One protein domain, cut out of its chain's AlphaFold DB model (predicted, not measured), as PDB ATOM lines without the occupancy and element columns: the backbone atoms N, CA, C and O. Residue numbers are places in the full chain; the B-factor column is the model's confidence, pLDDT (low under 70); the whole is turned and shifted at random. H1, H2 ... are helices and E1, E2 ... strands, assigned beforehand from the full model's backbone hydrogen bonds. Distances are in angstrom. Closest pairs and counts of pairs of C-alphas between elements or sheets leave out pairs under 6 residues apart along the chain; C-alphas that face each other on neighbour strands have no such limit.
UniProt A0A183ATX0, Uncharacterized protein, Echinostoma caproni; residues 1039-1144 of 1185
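This is residues 1039 to 1144 of the 1185 residues of an uncharacterized protein of Echinostoma caproni (UniProt A0A183ATX0). A long helix, H1, runs beside a small two-stranded sheet, E1 and E2, in the middle of a rod-like model, with H3 packed on the last part of H1 and H5 on its first part. Residues 1114 to 1120 and 1122 to 1127 stick out at one end, and a loop without named elements, residues 1056 to 1077, reaches to the other. The 106 printed residues hold H1, H2, H3, E1, H4, H5 and E2 in that order; the sheet is antiparallel and the class is mostly helix. The whole is only just loose, close to compact, with a radius of gyration of the C-alphas of 15.9 A and spans of 53 by 25 by 22 A.

H1, residues 1039 to 1055, is close to but not clearly touching H2, residues 1078 to 1083; their closest C-alphas, Met 1053 and Leu 1083, are 7.1 A apart. With its residues 1050 to 1055 alone, H1 touches H3, residues 1091 to 1100, at a steep tilt of 59 degrees, opposite ways; the closest C-alphas, Ala 1051 and Ala 1098, are 4.8 A apart. E1, residues 1106 to 1110, is antiparallel to E2, residues 1138 to 1142, with N 1107 and O 1141 within hydrogen-bond range at 2.9 A. The closest C-alphas of H1 and E1, Glu 1043 and Trp 1108, are 6.1 A apart. H4, residues 1118 to 1124, is close to but not clearly touching H5, residues 1126 to 1132; their closest C-alphas, Leu 1121 and Trp 1128, are 7.2 A apart. H5 touches H1 at residues 1039 to 1042 alone, the closest C-alphas being Gln 1039 and Tyr 1132 at 5.0 A, with a shallow tilt of 34.7 degrees, only just short of steep. Every O i to N i+4 pair is within hydrogen-bond range in H1, H2 and H3, against 2 of 3 in H4 and 2 of 3 in H5.

H1 begins at C-alpha 1039, (39.718, 18.409, 24.765), and is 24.3 A long; H3 is 14.2 A, E1 13.4 A and E2 13.1 A. E2 ends at C-alpha 1142, (25.965, 24.960, 14.719).

The two C-alphas farthest apart, Pro 1066 and Thr 1123, are 53.4 A apart. The printed part has no cut, and the link from H1 to H2 is long, with 22 residues. The pLDDT is under 70 in residues 1058 to 1079, 1112 to 1125 and 1143 to 1144.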
ATOM      1  N   GLN A1039      40.777  17.835  25.596       83.69
ATOM      2  CA  GLN A1039      39.718  18.409  24.765       83.69
ATOM      3  C   GLN A1039      38.468  18.726  25.595       83.69
ATOM      4  O   GLN A1039      37.894  19.807  25.469       83.69
ATOM      5  N   LYS A1040      38.056  17.822  26.490       85.06
ATOM      6  CA  LYS A1040      36.911  18.048  27.382       85.06
ATOM      7  C   LYS A1040      37.130  19.240  28.303       85.06
ATOM      8  O   LYS A1040      36.216  20.052  28.445       85.06
ATOM      9  N   ARG A1041      38.329  19.381  28.880       86.81
ATOM     10  CA  ARG A1041      38.697  20.556  29.684       86.81
ATOM     11  C   ARG A1041      38.623  21.840  28.856       86.81
ATOM     12  O   ARG A1041      38.012  22.803  29.310       86.81
ATOM     13  N   GLY A1042      39.170  21.845  27.640       84.56
ATOM     14  CA  GLY A1042      39.097  22.995  26.730       84.56
ATOM     15  C   GLY A1042      37.669  23.390  26.354       84.56
ATOM     16  O   GLY A1042      37.303  24.555  26.477       84.56
ATOM     17  N   GLU A1043      36.833  22.419  25.971       85.75
ATOM     18  CA  GLU A1043      35.412  22.631  25.651       85.75
ATOM     19  C   GLU A1043      34.631  23.200  26.846       85.75
ATOM     20  O   GLU A1043      33.820  24.116  26.685       85.75
ATOM     21  N   GLN A1044      34.869  22.670  28.049       86.94
ATOM     22  CA  GLN A1044      34.241  23.154  29.281       86.94
ATOM     23  C   GLN A1044      34.674  24.587  29.606       86.94
ATOM     24  O   GLN A1044      33.822  25.420  29.913       86.94
ATOM     25  N   LEU A1045      35.970  24.891  29.492       84.50
ATOM     26  CA  LEU A1045      36.503  26.238  29.698       84.50
ATOM     27  C   LEU A1045      35.964  27.232  28.661       84.50
ATOM     28  O   LEU A1045      35.641  28.361  29.022       84.50
ATOM     29  N   ALA A1046      35.817  26.819  27.398       86.25
ATOM     30  CA  ALA A1046      35.257  27.656  26.339       86.25
ATOM     31  C   ALA A1046      33.786  28.007  26.618       86.25
ATOM     32  O   ALA A1046      33.404  29.171  26.518       86.25
ATOM     33  N   TRP A1047      32.973  27.031  27.043       87.94
ATOM     34  CA  TRP A1047      31.595  27.287  27.477       87.94
ATOM     35  C   TRP A1047      31.520  28.187  28.707       87.94
ATOM     36  O   TRP A1047      30.758  29.152  28.708       87.94
ATOM     37  N   TYR A1048      32.323  27.890  29.729       85.88
ATOM     38  CA  TYR A1048      32.373  28.683  30.953       85.88
ATOM     39  C   TYR A1048      32.718  30.146  30.654       85.88
ATOM     40  O   TYR A1048      32.020  31.047  31.117       85.88
ATOM     41  N   ARG A1049      33.741  30.383  29.823       84.56
ATOM     42  CA  ARG A1049      34.123  31.723  29.368       84.56
ATOM     43  C   ARG A1049      32.964  32.415  28.656       84.56
ATOM     44  O   ARG A1049      32.632  33.543  29.005       84.56
ATOM     45  N   GLU A1050      32.363  31.764  27.665       86.19
ATOM     46  CA  GLU A1050      31.313  32.380  26.851       86.19
ATOM     47  C   GLU A1050      30.079  32.748  27.694       86.19
ATOM     48  O   GLU A1050      29.509  33.826  27.534       86.19
ATOM     49  N   ALA A1051      29.704  31.887  28.646       87.38
ATOM     50  CA  ALA A1051      28.619  32.149  29.584       87.38
ATOM     51  C   ALA A1051      28.945  33.288  30.556       87.38
ATOM     52  O   ALA A1051      28.090  34.144  30.790       87.38
ATOM     53  N   LEU A1052      30.176  33.342  31.073       84.69
ATOM     54  CA  LEU A1052      30.640  34.432  31.932       84.69
ATOM     55  C   LEU A1052      30.591  35.778  31.197       84.69
ATOM     56  O   LEU A1052      30.073  36.751  31.740       84.69
ATOM     57  N   MET A1053      31.078  35.830  29.954       82.81
ATOM     58  CA  MET A1053      31.016  37.042  29.129       82.81
ATOM     59  C   MET A1053      29.563  37.458  28.871       82.81
ATOM     60  O   MET A1053      29.234  38.632  28.997       82.81
ATOM     61  N   ALA A1054      28.662  36.510  28.592       82.88
ATOM     62  CA  ALA A1054      27.241  36.803  28.398       82.88
ATOM     63  C   ALA A1054      26.549  37.341  29.668       82.88
ATOM     64  O   ALA A1054      25.705  38.229  29.570       82.88
ATOM     65  N   GLN A1055      26.918  36.850  30.858       83.69
ATOM     66  CA  GLN A1055      26.397  37.352  32.139       83.69
ATOM     67  C   GLN A1055      26.782  38.815  32.403       83.69
ATOM     68  O   GLN A1055      26.034  39.530  33.063       83.69
ATOM     69  N   GLN A1056      27.916  39.276  31.869       78.38
ATOM     70  CA  GLN A1056      28.381  40.656  32.032       78.38
ATOM     71  C   GLN A1056      27.623  41.669  31.156       78.38
ATOM     72  O   GLN A1056      27.777  42.872  31.353       78.38
ATOM     73  N   LEU A1057      26.795  41.217  30.205       73.50
ATOM     74  CA  LEU A1057      26.146  42.080  29.207       73.50
ATOM     75  C   LEU A1057      24.850  42.777  29.670       73.50
ATOM     76  O   LEU A1057      24.155  43.327  28.823       73.50
ATOM     77  N   ASP A1058      24.527  42.770  30.969       66.44
ATOM     78  CA  ASP A1058      23.306  43.366  31.561       66.44
ATOM     79  C   ASP A1058      22.037  43.132  30.709       66.44
ATOM     80  O   ASP A1058      21.345  44.047  30.257       66.44
ATOM     81  N   LEU A1059      21.791  41.858  30.386       67.44
ATOM     82  CA  LEU A1059      20.748  41.440  29.449       67.44
ATOM     83  C   LEU A1059      19.368  41.443  30.123       67.44
ATOM     84  O   LEU A1059      19.162  40.783  31.143       67.44
ATOM     85  N   ILE A1060      18.401  42.131  29.511       62.94
ATOM     86  CA  ILE A1060      17.004  42.176  29.972       62.94
ATOM     87  C   ILE A1060      16.303  40.836  29.656       62.94
ATOM     88  O   ILE A1060      16.732  40.079  28.785       62.94
ATOM     89  N   ASP A1061      15.214  40.526  30.367       60.72
ATOM     90  CA  ASP A1061      14.371  39.352  30.102       60.72
ATOM     91  C   ASP A1061      13.931  39.282  28.616       60.72
ATOM     92  O   ASP A1061      13.338  40.247  28.117       60.72
ATOM     93  N   PRO A1062      14.168  38.153  27.910       58.69
ATOM     94  CA  PRO A1062      13.780  37.945  26.516       58.69
ATOM     95  C   PRO A1062      12.290  38.189  26.238       58.69
ATOM     96  O   PRO A1062      11.960  38.553  25.114       58.69
ATOM     97  N   ALA A1063      11.398  38.047  27.228       57.91
ATOM     98  CA  ALA A1063       9.968  38.342  27.081       57.91
ATOM     99  C   ALA A1063       9.655  39.833  26.825       57.91
ATOM    100  O   ALA A1063       8.538  40.166  26.435       57.91
ATOM    101  N   ARG A1064      10.623  40.736  27.042       54.91
ATOM    102  CA  ARG A1064      10.490  42.177  26.763       54.91
ATOM    103  C   ARG A1064      11.006  42.595  25.385       54.91
ATOM    104  O   ARG A1064      10.823  43.750  25.012       54.91
ATOM    105  N   TYR A1065      11.646  41.694  24.640       54.59
ATOM    106  CA  TYR A1065      12.076  41.974  23.272       54.59
ATOM    107  C   TYR A1065      10.939  41.601  22.306       54.59
ATOM    108  O   TYR A1065      10.387  40.507  22.429       54.59
ATOM    109  N   PRO A1066      10.556  42.479  21.358       51.09
ATOM    110  CA  PRO A1066       9.501  42.166  20.392       51.09
ATOM    111  C   PRO A1066       9.874  40.922  19.568       51.09
ATOM    112  O   PRO A1066      11.052  40.698  19.306       51.09
ATOM    113  N   GLU A1067       8.902  40.114  19.117       49.91
ATOM    114  CA  GLU A1067       9.177  38.904  18.305       49.91
ATOM    115  C   GLU A1067       9.951  39.203  17.003       49.91
ATOM    116  O   GLU A1067      10.606  38.322  16.448       49.91
ATOM    117  N   SER A1068       9.941  40.462  16.549       47.22
ATOM    118  CA  SER A1068      10.747  40.972  15.436       47.22
ATOM    119  C   SER A1068      12.224  41.227  15.779       47.22
ATOM    120  O   SER A1068      13.005  41.476  14.866       47.22
ATOM    121  N   ALA A1069      12.635  41.148  17.050       46.44
ATOM    122  CA  ALA A1069      14.014  41.315  17.524       46.44
ATOM    123  C   ALA A1069      14.879  40.072  17.231       46.44
ATOM    124  O   ALA A1069      15.534  39.499  18.103       46.44
ATOM    125  N   MET A1070      14.907  39.673  15.959       46.53
ATOM    126  CA  MET A1070      15.947  38.827  15.362       46.53
ATOM    127  C   MET A1070      17.299  39.564  15.252       46.53
ATOM    128  O   MET A1070      18.243  39.039  14.656       46.53
ATOM    129  N   ASP A1071      17.411  40.763  15.831       54.50
ATOM    130  CA  ASP A1071      18.610  41.581  15.799       54.50
ATOM    131  C   ASP A1071      19.741  40.903  16.573       54.50
ATOM    132  O   ASP A1071      19.673  40.585  17.766       54.50
ATOM    133  N   ARG A1072      20.811  40.626  15.832       57.19
ATOM    134  CA  ARG A1072      22.079  40.148  16.375       57.19
ATOM    135  C   ARG A1072      22.563  41.153  17.423       57.19
ATOM    136  O   ARG A1072      22.393  42.353  17.242       57.19
ATOM    137  N   MET A1073      23.240  40.679  18.476       58.28
ATOM    138  CA  MET A1073      23.823  41.559  19.510       58.28
ATOM    139  C   MET A1073      24.762  42.630  18.944       58.28
ATOM    140  O   MET A1073      25.042  43.630  19.601       58.28
ATOM    141  N   ALA A1074      25.252  42.416  17.724       60.09
ATOM    142  CA  ALA A1074      25.884  43.437  16.922       60.09
ATOM    143  C   ALA A1074      25.807  43.100  15.428       60.09
ATOM    144  O   ALA A1074      25.549  41.966  15.026       60.09
ATOM    145  N   GLU A1075      26.126  44.084  14.597       50.47
ATOM    146  CA  GLU A1075      26.143  43.950  13.137       50.47
ATOM    147  C   GLU A1075      27.534  43.598  12.571       50.47
ATOM    148  O   GLU A1075      27.679  43.389  11.370       50.47
ATOM    149  N   SER A1076      28.579  43.518  13.411       58.53
ATOM    150  CA  SER A1076      29.979  43.392  12.959       58.53
ATOM    151  C   SER A1076      30.783  42.335  13.719       58.53
ATOM    152  O   SER A1076      30.591  42.135  14.918       58.53
ATOM    153  N   SER A1077      31.748  41.704  13.039       59.25
ATOM    154  CA  SER A1077      32.705  40.770  13.654       59.25
ATOM    155  C   SER A1077      33.556  41.431  14.742       59.25
ATOM    156  O   SER A1077      33.844  40.791  15.751       59.25
ATOM    157  N   SER A1078      33.874  42.725  14.615       64.44
ATOM    158  CA  SER A1078      34.584  43.511  15.638       64.44
ATOM    159  C   SER A1078      33.880  43.522  16.995       64.44
ATOM    160  O   SER A1078      34.536  43.608  18.028       64.44
ATOM    161  N   ALA A1079      32.552  43.388  17.018       69.06
ATOM    162  CA  ALA A1079      31.808  43.356  18.268       69.06
ATOM    163  C   ALA A1079      32.140  42.133  19.128       69.06
ATOM    164  O   ALA A1079      32.153  42.253  20.345       69.06
ATOM    165  N   THR A1080      32.476  40.988  18.525       73.44
ATOM    166  CA  THR A1080      32.898  39.804  19.295       73.44
ATOM    167  C   THR A1080      34.148  40.096  20.125       73.44
ATOM    168  O   THR A1080      34.190  39.764  21.306       73.44
ATOM    169  N   HIS A1081      35.106  40.840  19.562       80.25
ATOM    170  CA  HIS A1081      36.318  41.256  20.266       80.25
ATOM    171  C   HIS A1081      36.031  42.220  21.423       80.25
ATOM    172  O   HIS A1081      36.595  42.045  22.500       80.25
ATOM    173  N   PHE A1082      35.143  43.204  21.237       79.25
ATOM    174  CA  PHE A1082      34.781  44.144  22.309       79.25
ATOM    175  C   PHE A1082      33.945  43.501  23.418       79.25
ATOM    176  O   PHE A1082      34.045  43.912  24.569       79.25
ATOM    177  N   LEU A1083      33.125  42.505  23.078       75.44
ATOM    178  CA  LEU A1083      32.298  41.765  24.035       75.44
ATOM    179  C   LEU A1083      33.058  40.593  24.682       75.44
ATOM    180  O   LEU A1083      32.510  39.921  25.547       75.44
ATOM    181  N   GLY A1084      34.291  40.305  24.244       75.56
ATOM    182  CA  GLY A1084      35.082  39.168  24.727       75.56
ATOM    183  C   GLY A1084      34.530  37.791  24.334       75.56
ATOM    184  O   GLY A1084      35.010  36.781  24.853       75.56
ATOM    185  N   LEU A1085      33.555  37.751  23.422       78.62
ATOM    186  CA  LEU A1085      32.851  36.549  22.975       78.62
ATOM    187  C   LEU A1085      33.599  35.861  21.830       78.62
ATOM    188  O   LEU A1085      34.125  36.514  20.928       78.62
ATOM    189  N   ASN A1086      33.591  34.531  21.815       77.69
ATOM    190  CA  ASN A1086      34.118  33.738  20.707       77.69
ATOM    191  C   ASN A1086      33.111  33.578  19.559       77.69
ATOM    192  O   ASN A1086      33.519  33.229  18.444       77.69
ATOM    193  N   TYR A1087      31.823  33.816  19.822       79.38
ATOM    194  CA  TYR A1087      30.742  33.751  18.845       79.38
ATOM    195  C   TYR A1087      29.728  34.889  19.046       79.38
ATOM    196  O   TYR A1087      29.463  35.331  20.160       79.38
ATOM    197  N   LEU A1088      29.133  35.375  17.953       78.38
ATOM    198  CA  LEU A1088      28.136  36.442  18.021       78.38
ATOM    199  C   LEU A1088      26.730  35.866  18.219       78.38
ATOM    200  O   LEU A1088      26.082  35.409  17.274       78.38
ATOM    201  N   TRP A1089      26.263  35.896  19.461       80.69
ATOM    202  CA  TRP A1089      24.934  35.432  19.843       80.69
ATOM    203  C   TRP A1089      23.842  36.457  19.498       80.69
ATOM    204  O   TRP A1089      24.088  37.655  19.355       80.69
ATOM    205  N   THR A1090      22.603  35.989  19.359       80.81
ATOM    206  CA  THR A1090      21.423  36.870  19.464       80.81
ATOM    207  C   THR A1090      21.162  37.209  20.934       80.81
ATOM    208  O   THR A1090      21.567  36.445  21.812       80.81
ATOM    209  N   PHE A1091      20.445  38.302  21.225       76.62
ATOM    210  CA  PHE A1091      20.118  38.682  22.609       76.62
ATOM    211  C   PHE A1091      19.446  37.543  23.390       76.62
ATOM    212  O   PHE A1091      19.866  37.209  24.498       76.62
ATOM    213  N   LYS A1092      18.475  36.863  22.766       79.69
ATOM    214  CA  LYS A1092      17.802  35.687  23.336       79.69
ATOM    215  C   LYS A1092      18.773  34.543  23.634       79.69
ATOM    216  O   LYS A1092      18.703  33.951  24.708       79.69
ATOM    217  N   GLN A1093      19.670  34.226  22.699       84.56
ATOM    218  CA  GLN A1093      20.652  33.155  22.885       84.56
ATOM    219  C   GLN A1093      21.649  33.491  23.987       84.56
ATOM    220  O   GLN A1093      21.925  32.641  24.820       84.56
ATOM    221  N   ALA A1094      22.160  34.719  24.037       82.44
ATOM    222  CA  ALA A1094      23.086  35.117  25.086       82.44
ATOM    223  C   ALA A1094      22.427  35.127  26.468       82.44
ATOM    224  O   ALA A1094      23.043  34.683  27.429       82.44
ATOM    225  N   TYR A1095      21.161  35.545  26.570       82.44
ATOM    226  CA  TYR A1095      20.404  35.438  27.817       82.44
ATOM    227  C   TYR A1095      20.244  33.972  28.256       82.44
ATOM    228  O   TYR A1095      20.454  33.633  29.421       82.44
ATOM    229  N   GLN A1096      19.907  33.074  27.323       85.50
ATOM    230  CA  GLN A1096      19.830  31.636  27.600       85.50
ATOM    231  C   GLN A1096      21.191  31.072  28.023       85.50
ATOM    232  O   GLN A1096      21.265  30.355  29.019       85.50
ATOM    233  N   LEU A1097      22.262  31.445  27.322       87.75
ATOM    234  CA  LEU A1097      23.631  31.047  27.626       87.75
ATOM    235  C   LEU A1097      24.061  31.515  29.021       87.75
ATOM    236  O   LEU A1097      24.602  30.723  29.786       87.75
ATOM    237  N   ALA A1098      23.758  32.765  29.378       85.31
ATOM    238  CA  ALA A1098      24.068  33.338  30.682       85.31
ATOM    239  C   ALA A1098      23.420  32.552  31.838       85.31
ATOM    240  O   ALA A1098      24.006  32.452  32.914       85.31
ATOM    241  N   ARG A1099      22.236  31.959  31.621       85.12
ATOM    242  CA  ARG A1099      21.515  31.168  32.636       85.12
ATOM    243  C   ARG A1099      21.859  29.682  32.634       85.12
ATOM    244  O   ARG A1099      21.870  29.068  33.694       85.12
ATOM    245  N   GLN A1100      22.060  29.095  31.458       88.62
ATOM    246  CA  GLN A1100      22.209  27.645  31.285       88.62
ATOM    247  C   GLN A1100      23.676  27.205  31.205       88.62
ATOM    248  O   GLN A1100      23.960  26.015  31.312       88.62
ATOM    249  N   GLY A1101      24.614  28.132  30.982       85.31
ATOM    250  CA  GLY A1101      26.042  27.857  30.803       85.31
ATOM    251  C   GLY A1101      26.406  27.241  29.446       85.31
ATOM    252  O   GLY A1101      27.545  27.359  29.004       85.31
ATOM    253  N   GLN A1102      25.450  26.599  28.768       87.50
ATOM    254  CA  GLN A1102      25.604  25.961  27.458       87.50
ATOM    255  C   GLN A1102      24.306  26.069  26.648       87.50
ATOM    256  O   GLN A1102      23.231  26.270  27.210       87.50
ATOM    257  N   LEU A1103      24.394  25.902  25.325       86.06
ATOM    258  CA  LEU A1103      23.247  25.922  24.410       86.06
ATOM    259  C   LEU A1103      23.198  24.658  23.544       86.06
ATOM    260  O   LEU A1103      24.174  24.301  22.882       86.06
ATOM    261  N   ALA A1104      22.033  24.008  23.497       82.06
ATOM    262  CA  ALA A1104      21.810  22.828  22.664       82.06
ATOM    263  C   ALA A1104      21.923  23.152  21.159       82.06
ATOM    264  O   ALA A1104      21.535  24.227  20.703       82.06
ATOM    265  N   GLY A1105      22.452  22.206  20.375       82.38
ATOM    266  CA  GLY A1105      22.646  22.363  18.926       82.38
ATOM    267  C   GLY A1105      23.959  23.043  18.518       82.38
ATOM    268  O   GLY A1105      24.231  23.159  17.324       82.38
ATOM    269  N   TYR A1106      24.804  23.432  19.474       84.44
ATOM    270  CA  TYR A1106      26.123  24.012  19.223       84.44
ATOM    271  C   TYR A1106      27.235  23.128  19.797       84.44
ATOM    272  O   TYR A1106      27.062  22.498  20.838       84.44
ATOM    273  N   ARG A1107      28.383  23.068  19.116       84.75
ATOM    274  CA  ARG A1107      29.598  22.402  19.615       84.75
ATOM    275  C   ARG A1107      30.829  23.266  19.372       84.75
ATOM    276  O   ARG A1107      30.934  23.886  18.316       84.75
ATOM    277  N   TRP A1108      31.762  23.263  20.315       85.06
ATOM    278  CA  TRP A1108      33.087  23.839  20.111       85.06
ATOM    279  C   TRP A1108      33.939  22.894  19.261       85.06
ATOM    280  O   TRP A1108      33.874  21.676  19.420       85.06
ATOM    281  N   VAL A1109      34.711  23.455  18.337       82.06
ATOM    282  CA  VAL A1109      35.681  22.728  17.515       82.06
ATOM    283  C   VAL A1109      37.010  23.485  17.587       82.06
ATOM    284  O   VAL A1109      37.005  24.697  17.356       82.06
ATOM    285  N   PRO A1110      38.135  22.827  17.915       76.38
ATOM    286  CA  PRO A1110      39.439  23.483  17.942       76.38
ATOM    287  C   PRO A1110      39.821  23.898  16.521       76.38
ATOM    288  O   PRO A1110      39.729  23.092  15.602       76.38
ATOM    289  N   VAL A1111      40.201  25.156  16.317       73.88
ATOM    290  CA  VAL A1111      40.502  25.744  14.999       73.88
ATOM    291  C   VAL A1111      41.954  25.501  14.597       73.88
ATOM    292  O   VAL A1111      42.262  25.294  13.426       73.88
ATOM    293  N   VAL A1112      42.853  25.513  15.577       65.56
ATOM    294  CA  VAL A1112      44.288  25.314  15.375       65.56
ATOM    295  C   VAL A1112      44.604  23.832  15.608       65.56
ATOM    296  O   VAL A1112      44.260  23.290  16.654       65.56
ATOM    297  N   GLY A1113      45.221  23.165  14.622       56.44
ATOM    298  CA  GLY A1113      45.584  21.737  14.693       56.44
ATOM    299  C   GLY A1113      44.674  20.753  13.933       56.44
ATOM    300  O   GLY A1113      44.905  19.551  14.015       56.44
ATOM    301  N   GLN A1114      43.683  21.219  13.158       49.66
ATOM    302  CA  GLN A1114      42.730  20.345  12.438       49.66
ATOM    303  C   GLN A1114      43.326  19.529  11.273       49.66
ATOM    304  O   GLN A1114      42.707  18.563  10.837       49.66
ATOM    305  N   SER A1115      44.497  19.905  10.747       40.31
ATOM    306  CA  SER A1115      45.099  19.234   9.582       40.31
ATOM    307  C   SER A1115      45.926  17.989   9.932       40.31
ATOM    308  O   SER A1115      46.422  17.334   9.021       40.31
ATOM    309  N   ALA A1116      46.103  17.673  11.217       42.41
ATOM    310  CA  ALA A1116      46.882  16.518  11.639       42.41
ATOM    311  C   ALA A1116      45.979  15.282  11.752       42.41
ATOM    312  O   ALA A1116      44.981  15.274  12.475       42.41
ATOM    313  N   THR A1117      46.330  14.218  11.035       49.50
ATOM    314  CA  THR A1117      45.730  12.890  11.220       49.50
ATOM    315  C   THR A1117      45.888  12.439  12.678       49.50
ATOM    316  O   THR A1117      46.849  12.817  13.341       49.50
ATOM    317  N   THR A1118      45.009  11.573  13.202       44.22
ATOM    318  CA  THR A1118      45.117  11.013  14.574       44.22
ATOM    319  C   THR A1118      46.518  10.468  14.888       44.22
ATOM    320  O   THR A1118      46.980  10.526  16.021       44.22
ATOM    321  N   ARG A1119      47.241  10.011  13.861       45.91
ATOM    322  CA  ARG A1119      48.622   9.526  13.948       45.91
ATOM    323  C   ARG A1119      49.669  10.643  14.097       45.91
ATOM    324  O   ARG A1119      50.632  10.442  14.824       45.91
ATOM    325  N   GLU A1120      49.477  11.795  13.459       49.84
ATOM    326  CA  GLU A1120      50.302  13.012  13.618       49.84
ATOM    327  C   GLU A1120      49.981  13.766  14.922       49.84
ATOM    328  O   GLU A1120      50.818  14.479  15.470       49.84
ATOM    329  N   LEU A1121      48.779  13.572  15.470       49.44
ATOM    330  CA  LEU A1121      48.406  14.061  16.802       49.44
ATOM    331  C   LEU A1121      49.154  13.285  17.906       49.44
ATOM    332  O   LEU A1121      49.630  13.883  18.867       49.44
ATOM    333  N   LEU A1122      49.359  11.975  17.716       47.75
ATOM    334  CA  LEU A1122      50.138  11.114  18.618       47.75
ATOM    335  C   LEU A1122      51.658  11.374  18.565       47.75
ATOM    336  O   LEU A1122      52.366  11.036  19.512       47.75
ATOM    337  N   THR A1123      52.196  11.985  17.499       55.78
ATOM    338  CA  THR A1123      53.646  12.244  17.390       55.78
ATOM    339  C   THR A1123      54.131  13.424  18.232       55.78
ATOM    340  O   THR A1123      55.298  13.416  18.625       55.78
ATOM    341  N   ASN A1124      53.248  14.384  18.531       58.66
ATOM    342  CA  ASN A1124      53.574  15.681  19.151       58.66
ATOM    343  C   ASN A1124      53.491  15.698  20.696       58.66
ATOM    344  O   ASN A1124      53.746  16.736  21.312       58.66
ATOM    345  N   GLY A1125      53.092  14.574  21.307       67.75
ATOM    346  CA  GLY A1125      52.979  14.364  22.756       67.75
ATOM    347  C   GLY A1125      52.299  15.504  23.524       67.75
ATOM    348  O   GLY A1125      51.177  15.899  23.209       67.75
ATOM    349  N   THR A1126      52.962  16.036  24.553       71.50
ATOM    350  CA  THR A1126      52.363  16.984  25.519       71.50
ATOM    351  C   THR A1126      52.162  18.401  24.992       71.50
ATOM    352  O   THR A1126      51.462  19.198  25.614       71.50
ATOM    353  N   ALA A1127      52.745  18.753  23.844       74.81
ATOM    354  CA  ALA A1127      52.477  20.050  23.222       74.81
ATOM    355  C   ALA A1127      50.997  20.182  22.829       74.81
ATOM    356  O   ALA A1127      50.398  21.255  22.926       74.81
ATOM    357  N   TRP A1128      50.391  19.065  22.433       75.62
ATOM    358  CA  TRP A1128      49.035  19.036  21.921       75.62
ATOM    359  C   TRP A1128      47.959  19.065  23.012       75.62
ATOM    360  O   TRP A1128      46.949  19.751  22.848       75.62
ATOM    361  N   THR A1129      48.193  18.426  24.162       78.50
ATOM    362  CA  THR A1129      47.268  18.504  25.308       78.50
ATOM    363  C   THR A1129      47.091  19.950  25.775       78.50
ATOM    364  O   THR A1129      45.966  20.400  25.993       78.50
ATOM    365  N   ARG A1130      48.179  20.733  25.809       83.81
ATOM    366  CA  ARG A1130      48.139  22.174  26.119       83.81
ATOM    367  C   ARG A1130      47.341  22.985  25.101       83.81
ATOM    368  O   ARG A1130      46.695  23.962  25.473       83.81
ATOM    369  N   LEU A1131      47.410  22.594  23.831       78.75
ATOM    370  CA  LEU A1131      46.724  23.254  22.722       78.75
ATOM    371  C   LEU A1131      45.208  23.059  22.853       78.75
ATOM    372  O   LEU A1131      44.454  24.027  22.806       78.75
ATOM    373  N   TYR A1132      44.773  21.829  23.127       80.62
ATOM    374  CA  TYR A1132      43.368  21.503  23.373       80.62
ATOM    375  C   TYR A1132      42.811  22.036  24.679       80.62
ATOM    376  O   TYR A1132      41.621  22.317  24.750       80.62
ATOM    377  N   GLU A1133      43.639  22.223  25.697       81.00
ATOM    378  CA  GLU A1133      43.200  22.861  26.935       81.00
ATOM    379  C   GLU A1133      42.935  24.370  26.758       81.00
ATOM    380  O   GLU A1133      42.322  24.990  27.625       81.00
ATOM    381  N   ASN A1134      43.407  24.994  25.672       83.00
ATOM    382  CA  ASN A1134      43.272  26.433  25.462       83.00
ATOM    383  C   ASN A1134      41.879  26.796  24.899       83.00
ATOM    384  O   ASN A1134      41.636  26.555  23.711       83.00
ATOM    385  N   PRO A1135      40.979  27.420  25.693       80.88
ATOM    386  CA  PRO A1135      39.608  27.716  25.264       80.88
ATOM    387  C   PRO A1135      39.535  28.686  24.078       80.88
ATOM    388  O   PRO A1135      38.564  28.664  23.322       80.88
ATOM    389  N   ASP A1136      40.566  29.504  23.869       78.31
ATOM    390  CA  ASP A1136      40.550  30.574  22.868       78.31
ATOM    391  C   ASP A1136      40.836  30.054  21.454       78.31
ATOM    392  O   ASP A1136      40.548  30.726  20.463       78.31
ATOM    393  N   THR A1137      41.337  28.818  21.361       80.25
ATOM    394  CA  THR A1137      41.576  28.123  20.091       80.25
ATOM    395  C   THR A1137      40.304  27.517  19.502       80.25
ATOM    396  O   THR A1137      40.329  27.046  18.365       80.25
ATOM    397  N   TYR A1138      39.186  27.522  20.235       81.81
ATOM    398  CA  TYR A1138      37.932  26.917  19.796       81.81
ATOM    399  C   TYR A1138      37.042  27.900  19.023       81.81
ATOM    400  O   TYR A1138      36.972  29.100  19.293       81.81
ATOM    401  N   GLN A1139      36.292  27.363  18.064       82.31
ATOM    402  CA  GLN A1139      35.231  28.061  17.345       82.31
ATOM    403  C   GLN A1139      33.931  27.271  17.423       82.31
ATOM    404  O   GLN A1139      33.919  26.040  17.469       82.31
ATOM    405  N   LEU A1140      32.821  27.998  17.463       83.00
ATOM    406  CA  LEU A1140      31.504  27.413  17.605       83.00
ATOM    407  C   LEU A1140      30.969  26.926  16.251       83.00
ATOM    408  O   LEU A1140      30.955  27.672  15.272       83.00
ATOM    409  N   PHE A1141      30.467  25.694  16.215       80.06
ATOM    410  CA  PHE A1141      29.806  25.094  15.061       80.06
ATOM    411  C   PHE A1141      28.345  24.769  15.397       80.06
ATOM    412  O   PHE A1141      28.070  24.055  16.365       80.06
ATOM    413  N   LYS A1142      27.399  25.263  14.586       77.00
ATOM    414  CA  LYS A1142      25.965  24.960  14.719       77.00
ATOM    415  C   LYS A1142      25.652  23.646  14.002       77.00
ATOM    416  O   LYS A1142      25.869  23.537  12.799       77.00
ATOM    417  N   ARG A1143      25.123  22.649  14.715       65.94
ATOM    418  CA  ARG A1143      24.549  21.451  14.089       65.94
ATOM    419  C   ARG A1143      23.275  21.872  13.354       65.94
ATOM    420  O   ARG A1143      22.356  22.407  13.971       65.94
ATOM    421  N   LEU A1144      23.235  21.674  12.037       47.00
ATOM    422  CA  LEU A1144      21.976  21.735  11.295       47.00
ATOM    423  C   LEU A1144      21.049  20.640  11.851       47.00
ATOM    424  O   LEU A1144      21.553  19.568  12.195       47.00
TER     425      LEU A1144